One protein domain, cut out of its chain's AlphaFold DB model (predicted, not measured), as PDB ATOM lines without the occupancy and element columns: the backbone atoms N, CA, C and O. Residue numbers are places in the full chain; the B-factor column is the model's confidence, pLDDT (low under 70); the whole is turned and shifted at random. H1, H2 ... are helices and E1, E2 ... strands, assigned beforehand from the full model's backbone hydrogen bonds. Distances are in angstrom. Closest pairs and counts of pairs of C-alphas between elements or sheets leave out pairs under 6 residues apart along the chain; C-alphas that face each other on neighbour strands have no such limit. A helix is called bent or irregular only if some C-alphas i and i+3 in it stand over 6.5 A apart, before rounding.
ATOM      1  N   PRO A 797     131.215 115.067 137.860       81.12
ATOM      2  CA  PRO A 797     132.579 114.742 138.263       81.12
ATOM      3  C   PRO A 797     133.124 113.514 137.528       81.12
ATOM      4  O   PRO A 797     132.431 112.515 137.363       81.12
ATOM      5  N   ASN A 798     134.379 113.582 137.084       80.44
ATOM      6  CA  ASN A 798     135.071 112.428 136.512       80.44
ATOM      7  C   ASN A 798     136.091 111.891 137.516       80.44
ATOM      8  O   ASN A 798     137.254 112.300 137.518       80.44
ATOM      9  N   ASP A 799     135.645 110.975 138.372       85.38
ATOM     10  CA  ASP A 799     136.483 110.427 139.436       85.38
ATOM     11  C   ASP A 799     137.369 109.264 138.978       85.38
ATOM     12  O   ASP A 799     138.277 108.869 139.714       85.38
ATOM     13  N   ALA A 800     137.191 108.763 137.749       86.75
ATOM     14  CA  ALA A 800     137.924 107.606 137.237       86.75
ATOM     15  C   ALA A 800     139.447 107.788 137.344       86.75
ATOM     16  O   ALA A 800     140.146 106.893 137.805       86.75
ATOM     17  N   GLY A 801     139.975 108.973 137.011       83.00
ATOM     18  CA  GLY A 801     141.408 109.256 137.154       83.00
ATOM     19  C   GLY A 801     141.891 109.220 138.611       83.00
ATOM     20  O   GLY A 801     142.959 108.687 138.897       83.00
ATOM     21  N   SER A 802     141.089 109.738 139.544       84.12
ATOM     22  CA  SER A 802     141.412 109.764 140.977       84.12
ATOM     23  C   SER A 802     141.412 108.360 141.587       84.12
ATOM     24  O   SER A 802     142.320 108.027 142.353       84.12
ATOM     25  N   TYR A 803     140.424 107.533 141.230       90.50
ATOM     26  CA  TYR A 803     140.331 106.145 141.689       90.50
ATOM     27  C   TYR A 803     141.325 105.228 140.979       90.50
ATOM     28  O   TYR A 803     141.874 104.353 141.632       90.50
ATOM     29  N   SER A 804     141.668 105.487 139.713       89.06
ATOM     30  CA  SER A 804     142.765 104.795 139.023       89.06
ATOM     31  C   SER A 804     144.094 104.978 139.759       89.06
ATOM     32  O   SER A 804     144.813 104.007 139.991       89.06
ATOM     33  N   ILE A 805     144.400 106.211 140.184       84.12
ATOM     34  CA  ILE A 805     145.605 106.505 140.969       84.12
ATOM     35  C   ILE A 805     145.549 105.779 142.317       84.12
ATOM     36  O   ILE A 805     146.499 105.079 142.653       84.12
ATOM     37  N   LYS A 806     144.446 105.901 143.072       87.19
ATOM     38  CA  LYS A 806     144.294 105.244 144.385       87.19
ATOM     39  C   LYS A 806     144.386 103.728 144.295       87.19
ATOM     40  O   LYS A 806     145.079 103.137 145.109       87.19
ATOM     41  N   HIS A 807     143.734 103.122 143.306       91.25
ATOM     42  CA  HIS A 807     143.825 101.691 143.023       91.25
ATOM     43  C   HIS A 807     145.266 101.291 142.715       91.25
ATOM     44  O   HIS A 807     145.778 100.401 143.374       91.25
ATOM     45  N   THR A 808     145.955 102.007 141.818       87.19
ATOM     46  CA  THR A 808     147.364 101.720 141.489       87.19
ATOM     47  C   THR A 808     148.265 101.804 142.730       87.19
ATOM     48  O   THR A 808     149.184 101.008 142.887       87.19
ATOM     49  N   MET A 809     148.026 102.768 143.629       83.75
ATOM     50  CA  MET A 809     148.789 102.873 144.880       83.75
ATOM     51  C   MET A 809     148.431 101.747 145.857       83.75
ATOM     52  O   MET A 809     149.321 101.166 146.467       83.75
ATOM     53  N   ALA A 810     147.140 101.458 146.020       87.56
ATOM     54  CA  ALA A 810     146.638 100.417 146.908       87.56
ATOM     55  C   ALA A 810     147.123  99.030 146.468       87.56
ATOM     56  O   ALA A 810     147.559  98.245 147.298       87.56
ATOM     57  N   GLU A 811     147.127  98.764 145.166       89.69
ATOM     58  CA  GLU A 811     147.688  97.559 144.564       89.69
ATOM     59  C   GLU A 811     149.179  97.430 144.882       89.69
ATOM     60  O   GLU A 811     149.591  96.426 145.457       89.69
ATOM     61  N   TYR A 812     149.959  98.485 144.634       84.19
ATOM     62  CA  TYR A 812     151.394  98.486 144.912       84.19
ATOM     63  C   TYR A 812     151.734  98.299 146.403       84.19
ATOM     64  O   TYR A 812     152.738  97.671 146.734       84.19
ATOM     65  N   LEU A 813     150.931  98.867 147.312       80.00
ATOM     66  CA  LEU A 813     151.204  98.862 148.756       80.00
ATOM     67  C   LEU A 813     150.603  97.662 149.493       80.00
ATOM     68  O   LEU A 813     151.229  97.130 150.407       80.00
ATOM     69  N   PHE A 814     149.380  97.268 149.136       83.81
ATOM     70  CA  PHE A 814     148.580  96.278 149.860       83.81
ATOM     71  C   PHE A 814     148.399  94.963 149.092       83.81
ATOM     72  O   PHE A 814     147.942  93.983 149.681       83.81
ATOM     73  N   GLY A 815     148.736  94.934 147.799       86.44
ATOM     74  CA  GLY A 815     148.462  93.824 146.891       86.44
ATOM     75  C   GLY A 815     147.051  93.861 146.295       86.44
ATOM     76  O   GLY A 815     146.155  94.556 146.786       86.44
ATOM     77  N   LEU A 816     146.851  93.086 145.222       88.00
ATOM     78  CA  LEU A 816     145.576  93.012 144.496       88.00
ATOM     79  C   LEU A 816     144.435  92.379 145.294       88.00
ATOM     80  O   LEU A 816     143.296  92.815 145.157       88.00
ATOM     81  N   ASP A 817     144.718  91.369 146.116       86.12
ATOM     82  CA  ASP A 817     143.672  90.638 146.848       86.12
ATOM     83  C   ASP A 817     143.219  91.354 148.128       86.12
ATOM     84  O   ASP A 817     142.357  90.859 148.852       86.12
ATOM     85  N   ASN A 818     143.783  92.526 148.434       89.06
ATOM     86  CA  ASN A 818     143.306  93.323 149.551       89.06
ATOM     87  C   ASN A 818     141.866  93.811 149.270       89.06
ATOM     88  O   ASN A 818     141.634  94.408 148.213       89.06
ATOM     89  N   PRO A 819     140.911  93.653 150.210       90.31
ATOM     90  CA  PRO A 819     139.518  94.053 149.992       90.31
ATOM     91  C   PRO A 819     139.346  95.528 149.605       90.31
ATOM     92  O   PRO A 819     138.487  95.863 148.792       90.31
ATOM     93  N   LEU A 820     140.181  96.422 150.147       91.62
ATOM     94  CA  LEU A 820     140.155  97.838 149.788       91.62
ATOM     95  C   LEU A 820     140.677  98.060 148.364       91.62
ATOM     96  O   LEU A 820     140.073  98.829 147.619       91.62
ATOM     97  N   THR A 821     141.756  97.379 147.961       92.12
ATOM     98  CA  THR A 821     142.269  97.439 146.582       92.12
ATOM     99  C   THR A 821     141.202  96.982 145.591       92.12
ATOM    100  O   THR A 821     140.924  97.700 144.631       92.12
ATOM    101  N   GLN A 822     140.540  95.852 145.857       91.06
ATOM    102  CA  GLN A 822     139.446  95.343 145.025       91.06
ATOM    103  C   GLN A 822     138.288  96.346 144.943       91.06
ATOM    104  O   GLN A 822     137.864  96.707 143.846       91.06
ATOM    105  N   LYS A 823     137.837  96.886 146.084       92.69
ATOM    106  CA  LYS A 823     136.754  97.884 146.141       92.69
ATOM    107  C   LYS A 823     137.097  99.140 145.332       92.69
ATOM    108  O   LYS A 823     136.260  99.629 144.579       92.69
ATOM    109  N   LEU A 824     138.326  99.653 145.448       93.75
ATOM    110  CA  LEU A 824     138.792 100.812 144.674       93.75
ATOM    111  C   LEU A 824     138.896 100.504 143.173       93.75
ATOM    112  O   LEU A 824     138.614 101.388 142.363       93.75
ATOM    113  N   GLY A 825     139.278  99.277 142.808       91.94
ATOM    114  CA  GLY A 825     139.319  98.796 141.424       91.94
ATOM    115  C   GLY A 825     137.932  98.750 140.783       91.94
ATOM    116  O   GLY A 825     137.738  99.332 139.717       91.94
ATOM    117  N   GLU A 826     136.948  98.164 141.469       90.88
ATOM    118  CA  GLU A 826     135.556  98.114 141.000       90.88
ATOM    119  C   GLU A 826     134.941  99.513 140.873       90.88
ATOM    120  O   GLU A 826     134.320  99.841 139.861       90.88
ATOM    121  N   VAL A 827     135.180 100.391 141.857       92.75
ATOM    122  CA  VAL A 827     134.747 101.795 141.776       92.75
ATOM    123  C   VAL A 827     135.412 102.503 140.594       92.75
ATOM    124  O   VAL A 827     134.744 103.260 139.889       92.75
ATOM    125  N   TYR A 828     136.703 102.263 140.347       92.06
ATOM    126  CA  TYR A 828     137.411 102.827 139.198       92.06
ATOM    127  C   TYR A 828     136.788 102.387 137.865       92.06
ATOM    128  O   TYR A 828     136.474 103.257 137.047       92.06
ATOM    129  N   VAL A 829     136.571 101.084 137.657       89.31
ATOM    130  CA  VAL A 829     135.953 100.551 136.427       89.31
ATOM    131  C   VAL A 829     134.564 101.140 136.244       89.31
ATOM    132  O   VAL A 829     134.267 101.715 135.198       89.31
ATOM    133  N   LYS A 830     133.748 101.144 137.300       88.25
ATOM    134  CA  LYS A 830     132.409 101.718 137.222       88.25
ATOM    135  C   LYS A 830     132.421 103.225 136.950       88.25
ATOM    136  O   LYS A 830     131.565 103.715 136.221       88.25
ATOM    137  N   CYS A 831     133.416 103.972 137.437       88.12
ATOM    138  CA  CYS A 831     133.589 105.388 137.093       88.12
ATOM    139  C   CYS A 831     133.937 105.627 135.610       88.12
ATOM    140  O   CYS A 831     133.675 106.725 135.117       88.12
ATOM    141  N   LEU A 832     134.522 104.655 134.896       84.50
ATOM    142  CA  LEU A 832     134.779 104.776 133.453       84.50
ATOM    143  C   LEU A 832     133.482 104.731 132.642       84.50
ATOM    144  O   LEU A 832     133.341 105.476 131.668       84.50
ATOM    145  N   ASP A 833     132.535 103.893 133.063       78.12
ATOM    146  CA  ASP A 833     131.259 103.707 132.372       78.12
ATOM    147  C   ASP A 833     130.128 104.570 132.927       78.12
ATOM    148  O   ASP A 833     129.159 104.831 132.214       78.12
ATOM    149  N   ALA A 834     130.275 105.113 134.137       79.62
ATOM    150  CA  ALA A 834     129.298 105.992 134.773       79.62
ATOM    151  C   ALA A 834     128.827 107.151 133.860       79.62
ATOM    152  O   ALA A 834     127.615 107.310 133.692       79.62
ATOM    153  N   PRO A 835     129.709 107.881 133.134       71.12
ATOM    154  CA  PRO A 835     129.267 108.907 132.188       71.12
ATOM    155  C   PRO A 835     128.387 108.377 131.045       71.12
ATOM    156  O   PRO A 835     127.522 109.105 130.565       71.12
ATOM    157  N   LYS A 836     128.604 107.131 130.595       67.75
ATOM    158  CA  LYS A 836     127.810 106.483 129.533       67.75
ATOM    159  C   LYS A 836     126.489 105.932 130.070       67.75
ATOM    160  O   LYS A 836     125.490 105.938 129.359       67.75
ATOM    161  N   ALA A 837     126.502 105.449 131.311       70.88
ATOM    162  CA  ALA A 837     125.340 104.923 132.015       70.88
ATOM    163  C   ALA A 837     124.446 106.029 132.604       70.88
ATOM    164  O   ALA A 837     123.358 105.738 133.098       70.88
ATOM    165  N   GLY A 838     124.890 107.291 132.559       74.50
ATOM    166  CA  GLY A 838     124.174 108.412 133.159       74.50
ATOM    167  C   GLY A 838     124.193 108.378 134.686       74.50
ATOM    168  O   GLY A 838     123.252 108.852 135.317       74.50
ATOM    169  N   THR A 839     125.240 107.808 135.283       84.06
ATOM    170  CA  THR A 839     125.420 107.695 136.733       84.06
ATOM    171  C   THR A 839     126.674 108.435 137.197       84.06
ATOM    172  O   THR A 839     127.514 108.855 136.397       84.06
ATOM    173  N   GLN A 840     126.786 108.652 138.503       87.94
ATOM    174  CA  GLN A 840     127.947 109.247 139.160       87.94
ATOM    175  C   GLN A 840     128.168 108.613 140.533       87.94
ATOM    176  O   GLN A 840     127.239 108.084 141.137       87.94
ATOM    177  N   LEU A 841     129.400 108.674 141.036       91.00
ATOM    178  CA  LEU A 841     129.723 108.219 142.386       91.00
ATOM    179  C   LEU A 841     129.174 109.218 143.419       91.00
ATOM    180  O   LEU A 841     129.526 110.403 143.366       91.00
ATOM    181  N   LYS A 842     128.385 108.739 144.388       91.56
ATOM    182  CA  LYS A 842     127.779 109.566 145.446       91.56
ATOM    183  C   LYS A 842     128.831 110.391 146.195       91.56
ATOM    184  O   LYS A 842     129.958 109.944 146.428       91.56
ATOM    185  N   ALA A 843     128.466 111.607 146.601       89.00
ATOM    186  CA  ALA A 843     129.354 112.491 147.363       89.00
ATOM    187  C   ALA A 843     129.808 111.862 148.692       89.00
ATOM    188  O   ALA A 843     130.992 111.895 149.029       89.00
ATOM    189  N   GLU A 844     128.874 111.236 149.405       91.19
ATOM    190  CA  GLU A 844     129.116 110.562 150.683       91.19
ATOM    191  C   GLU A 844     129.998 109.320 150.523       91.19
ATOM    192  O   GLU A 844     130.950 109.139 151.284       91.19
ATOM    193  N   ALA A 845     129.738 108.512 149.487       92.56
ATOM    194  CA  ALA A 845     130.536 107.329 149.171       92.56
ATOM    195  C   ALA A 845     131.994 107.699 148.856       92.56
ATOM    196  O   ALA A 845     132.915 107.058 149.353       92.56
ATOM    197  N   ASP A 846     132.217 108.768 148.087       91.38
ATOM    198  CA  ASP A 846     133.562 109.265 147.787       91.38
ATOM    199  C   ASP A 846     134.314 109.739 149.039       91.38
ATOM    200  O   ASP A 846     135.499 109.442 149.202       91.38
ATOM    201  N   LEU A 847     133.637 110.450 149.946       91.56
ATOM    202  CA  LEU A 847     134.235 110.876 151.213       91.56
ATOM    203  C   LEU A 847     134.600 109.671 152.092       91.56
ATOM    204  O   LEU A 847     135.679 109.653 152.684       91.56
ATOM    205  N   LEU A 848     133.719 108.670 152.166       93.25
ATOM    206  CA  LEU A 848     133.951 107.442 152.921       93.25
ATOM    207  C   LEU A 848     135.147 106.662 152.363       93.25
ATOM    208  O   LEU A 848     136.064 106.344 153.114       93.25
ATOM    209  N   LEU A 849     135.183 106.426 151.050       93.69
ATOM    210  CA  LEU A 849     136.277 105.715 150.378       93.69
ATOM    211  C   LEU A 849     137.625 106.420 150.565       93.69
ATOM    212  O   LEU A 849     138.646 105.763 150.759       93.69
ATOM    213  N   LYS A 850     137.645 107.759 150.542       90.44
ATOM    214  CA  LYS A 850     138.859 108.539 150.830       90.44
ATOM    215  C   LYS A 850     139.332 108.351 152.266       90.44
ATOM    216  O   LYS A 850     140.518 108.109 152.459       90.44
ATOM    217  N   LYS A 851     138.423 108.389 153.245       90.81
ATOM    218  CA  LYS A 851     138.756 108.123 154.654       90.81
ATOM    219  C   LYS A 851     139.257 106.695 154.867       90.81
ATOM    220  O   LYS A 851     140.247 106.509 155.564       90.81
ATOM    221  N   GLU A 852     138.606 105.701 154.259       92.19
ATOM    222  CA  GLU A 852     139.047 104.299 154.293       92.19
ATOM    223  C   GLU A 852     140.464 104.154 153.717       92.19
ATOM    224  O   GLU A 852     141.319 103.502 154.317       92.19
ATOM    225  N   TYR A 853     140.730 104.810 152.584       89.88
ATOM    226  CA  TYR A 853     142.037 104.822 151.935       89.88
ATOM    227  C   TYR A 853     143.118 105.511 152.778       89.88
ATOM    228  O   TYR A 853     144.192 104.947 152.969       89.88
ATOM    229  N   GLU A 854     142.840 106.690 153.333       85.75
ATOM    230  CA  GLU A 854     143.762 107.412 154.222       85.75
ATOM    231  C   GLU A 854     144.072 106.604 155.489       85.75
ATOM    232  O   GLU A 854     145.237 106.397 155.821       85.75
ATOM    233  N   ALA A 855     143.050 106.027 156.129       86.69
ATOM    234  CA  ALA A 855     143.225 105.184 157.310       86.69
ATOM    235  C   ALA A 855     144.019 103.897 157.022       86.69
ATOM    236  O   ALA A 855     144.700 103.376 157.909       86.69
ATOM    237  N   ALA A 856     143.929 103.351 155.804       85.12
ATOM    238  CA  ALA A 856     144.759 102.225 155.381       85.12
ATOM    239  C   ALA A 856     146.221 102.646 155.180       85.12
ATOM    240  O   ALA A 856     147.125 101.910 155.575       85.12
ATOM    241  N   LEU A 857     146.462 103.836 154.623       78.69
ATOM    242  CA  LEU A 857     147.808 104.377 154.428       78.69
ATOM    243  C   LEU A 857     148.529 104.673 155.749       78.69
ATOM    244  O   LEU A 857     149.715 104.370 155.858       78.69
ATOM    245  N   ASP A 858     147.831 105.178 156.769       77.75
ATOM    246  CA  ASP A 858     148.415 105.467 158.092       77.75
ATOM    247  C   ASP A 858     148.958 104.210 158.801       77.75
ATOM    248  O   ASP A 858     149.817 104.283 159.689       77.75
ATOM    249  N   LYS A 859     148.471 103.026 158.407       78.00
ATOM    250  CA  LYS A 859     148.936 101.730 158.922       78.00
ATOM    251  C   LYS A 859     150.210 101.238 158.234       78.00
ATOM    252  O   LYS A 859     150.830 100.301 158.735       78.00
ATOM    253  N   VAL A 860     150.612 101.842 157.115       73.25
ATOM    254  CA  VAL A 860     151.804 101.437 156.366       73.25
ATOM    255  C   VAL A 860     153.062 102.006 157.022       73.25
ATOM    256  O   VAL A 860     153.158 103.191 157.352       73.25
ATOM    257  N   THR A 861     154.068 101.151 157.182       66.75
ATOM    258  CA  THR A 861     155.400 101.492 157.689       66.75
ATOM    259  C   THR A 861     156.448 101.407 156.583       66.75
ATOM    260  O   THR A 861     156.454 100.486 155.770       66.75
ATOM    261  N   PHE A 862     157.365 102.377 156.554       64.19
ATOM    262  CA  PHE A 862     158.527 102.354 155.670       64.19
ATOM    263  C   PHE A 862     159.559 101.306 156.125       64.19
ATOM    264  O   PHE A 862     159.638 101.014 157.321       64.19
ATOM    265  N   PRO A 863     160.442 100.833 155.221       57.66
ATOM    266  CA  PRO A 863     161.537  99.917 155.569       57.66
ATOM    267  C   PRO A 863     162.479 100.433 156.672       57.66
ATOM    268  O   PRO A 863     163.137  99.653 157.347       57.66
ATOM    269  N   ASN A 864     162.536 101.751 156.891       61.25
ATOM    270  CA  ASN A 864     163.316 102.384 157.961       61.25
ATOM    271  C   ASN A 864     162.552 102.520 159.298       61.25
ATOM    272  O   ASN A 864     162.983 103.275 160.169       61.25
ATOM    273  N   GLY A 865     161.396 101.863 159.447       62.34
ATOM    274  CA  GLY A 865     160.579 101.868 160.665       62.34
ATOM    275  C   GLY A 865     159.721 103.122 160.876       62.34
ATOM    276  O   GLY A 865     158.953 103.177 161.836       62.34
ATOM    277  N   LYS A 866     159.796 104.132 159.996       60.12
ATOM    278  CA  LYS A 866     158.924 105.313 160.083       60.12
ATOM    279  C   LYS A 866     157.513 104.962 159.611       60.12
ATOM    280  O   LYS A 866     157.341 104.407 158.529       60.12
ATOM    281  N   LYS A 867     156.495 105.311 160.400       57.91
ATOM    282  CA  LYS A 867     155.094 105.287 159.948       57.91
ATOM    283  C   LYS A 867     154.851 106.396 158.926       57.91
ATOM    284  O   LYS A 867     155.543 107.418 158.947       57.91
ATOM    285  N   ILE A 868     153.861 106.221 158.059       60.34
ATOM    286  CA  ILE A 868     153.333 107.334 157.274       60.34
ATOM    287  C   ILE A 868     152.446 108.168 158.211       60.34
ATOM    288  O   ILE A 868     151.363 107.735 158.568       60.34
ATOM    289  N   ILE A 869     152.955 109.307 158.703       46.69
ATOM    290  CA  ILE A 869     152.313 110.069 159.803       46.69
ATOM    291  C   ILE A 869     151.577 111.326 159.315       46.69
ATOM    292  O   ILE A 869     150.711 111.837 160.017       46.69
ATOM    293  N   HIS A 870     151.922 111.864 158.136       46.09
ATOM    294  CA  HIS A 870     151.216 113.011 157.560       46.09
ATOM    295  C   HIS A 870     151.527 113.189 156.066       46.09
ATOM    296  O   HIS A 870     152.697 113.274 155.682       46.09
ATOM    297  N   PHE A 871     150.493 113.292 155.226       50.50
ATOM    298  CA  PHE A 871     150.629 113.691 153.823       50.50
ATOM    299  C   PHE A 871     150.369 115.196 153.682       50.50
ATOM    300  O   PHE A 871     149.230 115.635 153.840       50.50
ATOM    301  N   PRO A 872     151.357 116.016 153.291       41.91
ATOM    302  CA  PRO A 872     151.026 117.249 152.605       41.91
ATOM    303  C   PRO A 872     150.402 116.856 151.261       41.91
ATOM    304  O   PRO A 872     150.999 116.096 150.501       41.91
ATOM    305  N   VAL A 873     149.231 117.409 150.933       39.53
ATOM    306  CA  VAL A 873     148.440 117.171 149.698       39.53
ATOM    307  C   VAL A 873     149.257 117.308 148.386       39.53
ATOM    308  O   VAL A 873     148.790 116.958 147.309       39.53
ATOM    309  N   LYS A 874     150.505 117.792 148.457       43.72
ATOM    310  CA  LYS A 874     151.435 117.994 147.339       43.72
ATOM    311  C   LYS A 874     152.450 116.859 147.102       43.72
ATOM    312  O   LYS A 874     153.215 116.967 146.150       43.72
ATOM    313  N   SER A 875     152.490 115.793 147.907       48.94
ATOM    314  CA  SER A 875     153.505 114.730 147.766       48.94
ATOM    315  C   SER A 875     152.974 113.349 148.168       48.94
ATOM    316  O   SER A 875     153.185 112.899 149.294       48.94
ATOM    317  N   TYR A 876     152.294 112.672 147.240       54.62
ATOM    318  CA  TYR A 876     151.990 111.246 147.375       54.62
ATOM    319  C   TYR A 876     153.267 110.412 147.163       54.62
ATOM    320  O   TYR A 876     154.055 110.743 146.272       54.62
ATOM    321  N   PRO A 877     153.498 109.336 147.934       55.81
ATOM    322  CA  PRO A 877     154.441 108.301 147.556       55.81
ATOM    323  C   PRO A 877     153.938 107.685 146.260       55.81
ATOM    324  O   PRO A 877     152.780 107.289 146.160       55.81
ATOM    325  N   ILE A 878     154.810 107.643 145.265       63.94
ATOM    326  CA  ILE A 878     154.510 107.048 143.970       63.94
ATOM    327  C   ILE A 878     155.375 105.795 143.815       63.94
ATOM    328  O   ILE A 878     156.547 105.830 144.218       63.94
ATOM    329  N   PRO A 879     154.825 104.697 143.262       71.62
ATOM    330  CA  PRO A 879     155.580 103.525 142.878       71.62
ATOM    331  C   PRO A 879     156.838 103.939 142.139       71.62
ATOM    332  O   PRO A 879     156.819 104.881 141.340       71.62
ATOM    333  N   LYS A 880     157.942 103.242 142.398       68.56
ATOM    334  CA  LYS A 880     159.242 103.603 141.829       68.56
ATOM    335  C   LYS A 880     159.185 103.674 140.302       68.56
ATOM    336  O   LYS A 880     159.724 104.607 139.719       68.56
ATOM    337  N   TYR A 881     158.458 102.759 139.670       73.88
ATOM    338  CA  TYR A 881     158.230 102.755 138.227       73.88
ATOM    339  C   TYR A 881     157.414 103.947 137.673       73.88
ATOM    340  O   TYR A 881     157.327 104.110 136.457       73.88
ATOM    341  N   LEU A 882     156.822 104.786 138.530       70.44
ATOM    342  CA  LEU A 882     156.086 106.008 138.169       70.44
ATOM    343  C   LEU A 882     156.854 107.297 138.481       70.44
ATOM    344  O   LEU A 882     156.324 108.377 138.230       70.44
ATOM    345  N   SER A 883     158.088 107.221 138.993       61.47
ATOM    346  CA  SER A 883     158.840 108.388 139.476       61.47
ATOM    347  C   SER A 883     159.089 109.488 138.432       61.47
ATOM    348  O   SER A 883     159.340 110.629 138.810       61.47
ATOM    349  N   GLY A 884     158.993 109.165 137.137       55.78
ATOM    350  CA  GLY A 884     159.111 110.104 136.016       55.78
ATOM    351  C   GLY A 884     157.810 110.381 135.248       55.78
ATOM    352  O   GLY A 884     157.853 111.092 134.246       55.78
ATOM    353  N   ASP A 885     156.663 109.831 135.661       57.75
ATOM    354  CA  ASP A 885     155.390 110.037 134.958       57.75
ATOM    355  C   ASP A 885     154.784 111.409 135.330       57.75
ATOM    356  O   ASP A 885     154.495 111.643 136.509       57.75
ATOM    357  N   PRO A 886     154.528 112.317 134.364       53.56
ATOM    358  CA  PRO A 886     153.921 113.624 134.621       53.56
ATOM    359  C   PRO A 886     152.569 113.561 135.337       53.56
ATOM    360  O   PRO A 886     152.199 114.497 136.038       53.56
ATOM    361  N   LYS A 887     151.811 112.465 135.171       52.03
ATOM    362  CA  LYS A 887     150.516 112.264 135.846       52.03
ATOM    363  C   LYS A 887     150.664 112.040 137.349       52.03
ATOM    364  O   LYS A 887     149.717 112.280 138.093       52.03
ATOM    365  N   PHE A 888     151.831 111.567 137.771       53.19
ATOM    366  CA  PHE A 888     152.171 111.259 139.156       53.19
ATOM    367  C   PHE A 888     153.211 112.245 139.720       53.19
ATOM    368  O   PHE A 888     153.446 112.266 140.928       53.19
ATOM    369  N   SER A 889     153.791 113.109 138.875       47.16
ATOM    370  CA  SER A 889     154.701 114.176 139.282       47.16
ATOM    371  C   SER A 889     153.928 115.457 139.623       47.16
ATOM    372  O   SER A 889     153.465 116.224 138.782       47.16
ATOM    373  N   PHE A 890     153.784 115.723 140.918       46.81
ATOM    374  CA  PHE A 890     153.270 117.005 141.391       46.81
ATOM    375  C   PHE A 890     154.425 118.017 141.424       46.81
ATOM    376  O   PHE A 890     155.268 117.983 142.320       46.81
ATOM    377  N   ASN A 891     154.495 118.904 140.422       38.19
ATOM    378  CA  ASN A 891     155.464 120.011 140.325       38.19
ATOM    379  C   ASN A 891     156.952 119.609 140.459       38.19
ATOM    380  O   ASN A 891     157.754 120.382 140.978       38.19
ATOM    381  N   GLY A 892     157.333 118.405 140.017       42.31
ATOM    382  CA  GLY A 892     158.731 117.947 140.042       42.31
ATOM    383  C   GLY A 892     159.294 117.599 141.429       42.31
ATOM    384  O   GLY A 892     160.488 117.352 141.542       42.31
ATOM    385  N   ALA A 893     158.459 117.550 142.477       39.72
ATOM    386  CA  ALA A 893     158.887 117.346 143.869       39.72
ATOM    387  C   ALA A 893     158.471 115.984 144.471       39.72
ATOM    388  O   ALA A 893     158.420 115.831 145.692       39.72
ATOM    389  N   ALA A 894     158.144 114.985 143.645       46.44
ATOM    390  CA  ALA A 894     157.765 113.662 144.141       46.44
ATOM    391  C   ALA A 894     159.010 112.851 144.549       46.44
ATOM    392  O   ALA A 894     159.903 112.615 143.737       46.44
ATOM    393  N   ARG A 895     159.075 112.394 145.806       46.91
ATOM    394  CA  ARG A 895     160.078 111.410 146.242       46.91
ATOM    395  C   ARG A 895     159.605 110.015 145.841       46.91
ATOM    396  O   ARG A 895     158.575 109.560 146.329       46.91
ATOM    397  N   ALA A 896     160.367 109.332 144.988       49.56
ATOM    398  CA  ALA A 896     160.200 107.899 144.768       49.56
ATOM    399  C   ALA A 896     160.489 107.174 146.087       49.56
ATOM    400  O   ALA A 896     161.564 107.368 146.663       49.56
ATOM    401  N   ILE A 897     159.550 106.365 146.580       52.41
ATOM    402  CA  ILE A 897     159.769 105.601 147.809       52.41
ATOM    403  C   ILE A 897     159.659 104.115 147.509       52.41
ATOM    404  O   ILE A 897     158.669 103.647 146.956       52.41
ATOM    405  N   ARG A 898     160.714 103.384 147.867       47.94
ATOM    406  CA  ARG A 898     160.763 101.930 147.783       47.94
ATOM    407  C   ARG A 898     160.024 101.370 148.998       47.94
ATOM    408  O   ARG A 898     160.484 101.559 150.123       47.94
ATOM    409  N   PHE A 899     158.883 100.731 148.770       53.12
ATOM    410  CA  PHE A 899     158.210  99.931 149.789       53.12
ATOM    411  C   PHE A 899     158.595  98.465 149.605       53.12
ATOM    412  O   PHE A 899     158.662  97.969 148.485       53.12
ATOM    413  N   GLU A 900     158.856  97.783 150.715       47.00
ATOM    414  CA  GLU A 900     159.008  96.330 150.764       47.00
ATOM    415  C   GLU A 900     157.949  95.817 151.741       47.00
ATOM    416  O   GLU A 900     158.216  95.628 152.924       47.00
ATOM    417  N   PHE A 901     156.708  95.674 151.269       40.47
ATOM    418  CA  PHE A 901     155.647  95.041 152.051       40.47
ATOM    419  C   PHE A 901     155.592  93.556 151.664       40.47
ATOM    420  O   PHE A 901     155.365  93.221 150.507       40.47
ATOM    421  N   GLY A 902     155.874  92.652 152.608       47.56
ATOM    422  CA  GLY A 902     155.762  91.200 152.387       47.56
ATOM    423  C   GLY A 902     156.946  90.504 151.689       47.56
ATOM    424  O   GLY A 902     156.832  89.333 151.338       47.56
TER     425      GLY A 902
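What this domain is: This is residues 797 to 902 of the 1159 residues of a protein of Puccinia graminis f. sp. tritici (UniProt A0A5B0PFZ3). A helical hairpin of H1 and H2 has a third helix, H3, loosely alongside it, the three centres making a triangle; the long unnamed stretch of residues 858 to 902 loops about the end where H1 and H3 finish. The printed part has 106 residues, with H1, H2, the short strand E1 and H3 in that order. It is mostly helix, though under half of the residues are in named elements. The whole is compact, with a radius of gyration of the C-alphas of 14.4 A, and elongated, spanning 46 by 29 by 22 A.

How they stand to each other: H1, residues 800 to 814, and H2, residues 819 to 837, form a hairpin: they touch, with the C-alphas of Ala 800 and Cys 831 closest at 4.9 A, and run opposite ways at a shallow tilt of 15 degrees. With H3, residues 843 to 857, they make an up-and-down bundle, each helix running against the one before. Residues 849 to 853 of H3 only just touch residues 820 to 824 of H2, with 3 pairs of C-alphas within 8 A; the closest, of Leu 820 and Tyr 853, are 7.5 A apart. H1 and H3 are close but not clearly touching, the closest C-alphas, of Lys 806 and Tyr 853, being 7.9 A apart. E1, residues 839 to 841, pairs with no named strand. Every O i to N i+4 pair is within hydrogen-bond range in H1 and H3, and 12 of 15 in H2.

Where its parts are: H1 begins at C-alpha 800 (137.924, 107.606, 137.237) and is 20.0 A long. H2, 25.3 A, has a kink of 31 degrees near residue 831 and is irregular, with C-alphas 832 and 835 7.0 A apart. E1 is 7.1 A long. H3, 21.4 A, ends at C-alpha 857 (147.808, 104.377, 154.428).

The domain as a whole: The C-alphas farthest apart, of Gly 838 and Asn 864, are 46.7 A apart. The printed part has no cut, and the links between named elements are tight. Mean pLDDT of the printed part is 73.3; it is under 70 at residue 836, residues 861 to 878, residue 880 and residues 883 to 902.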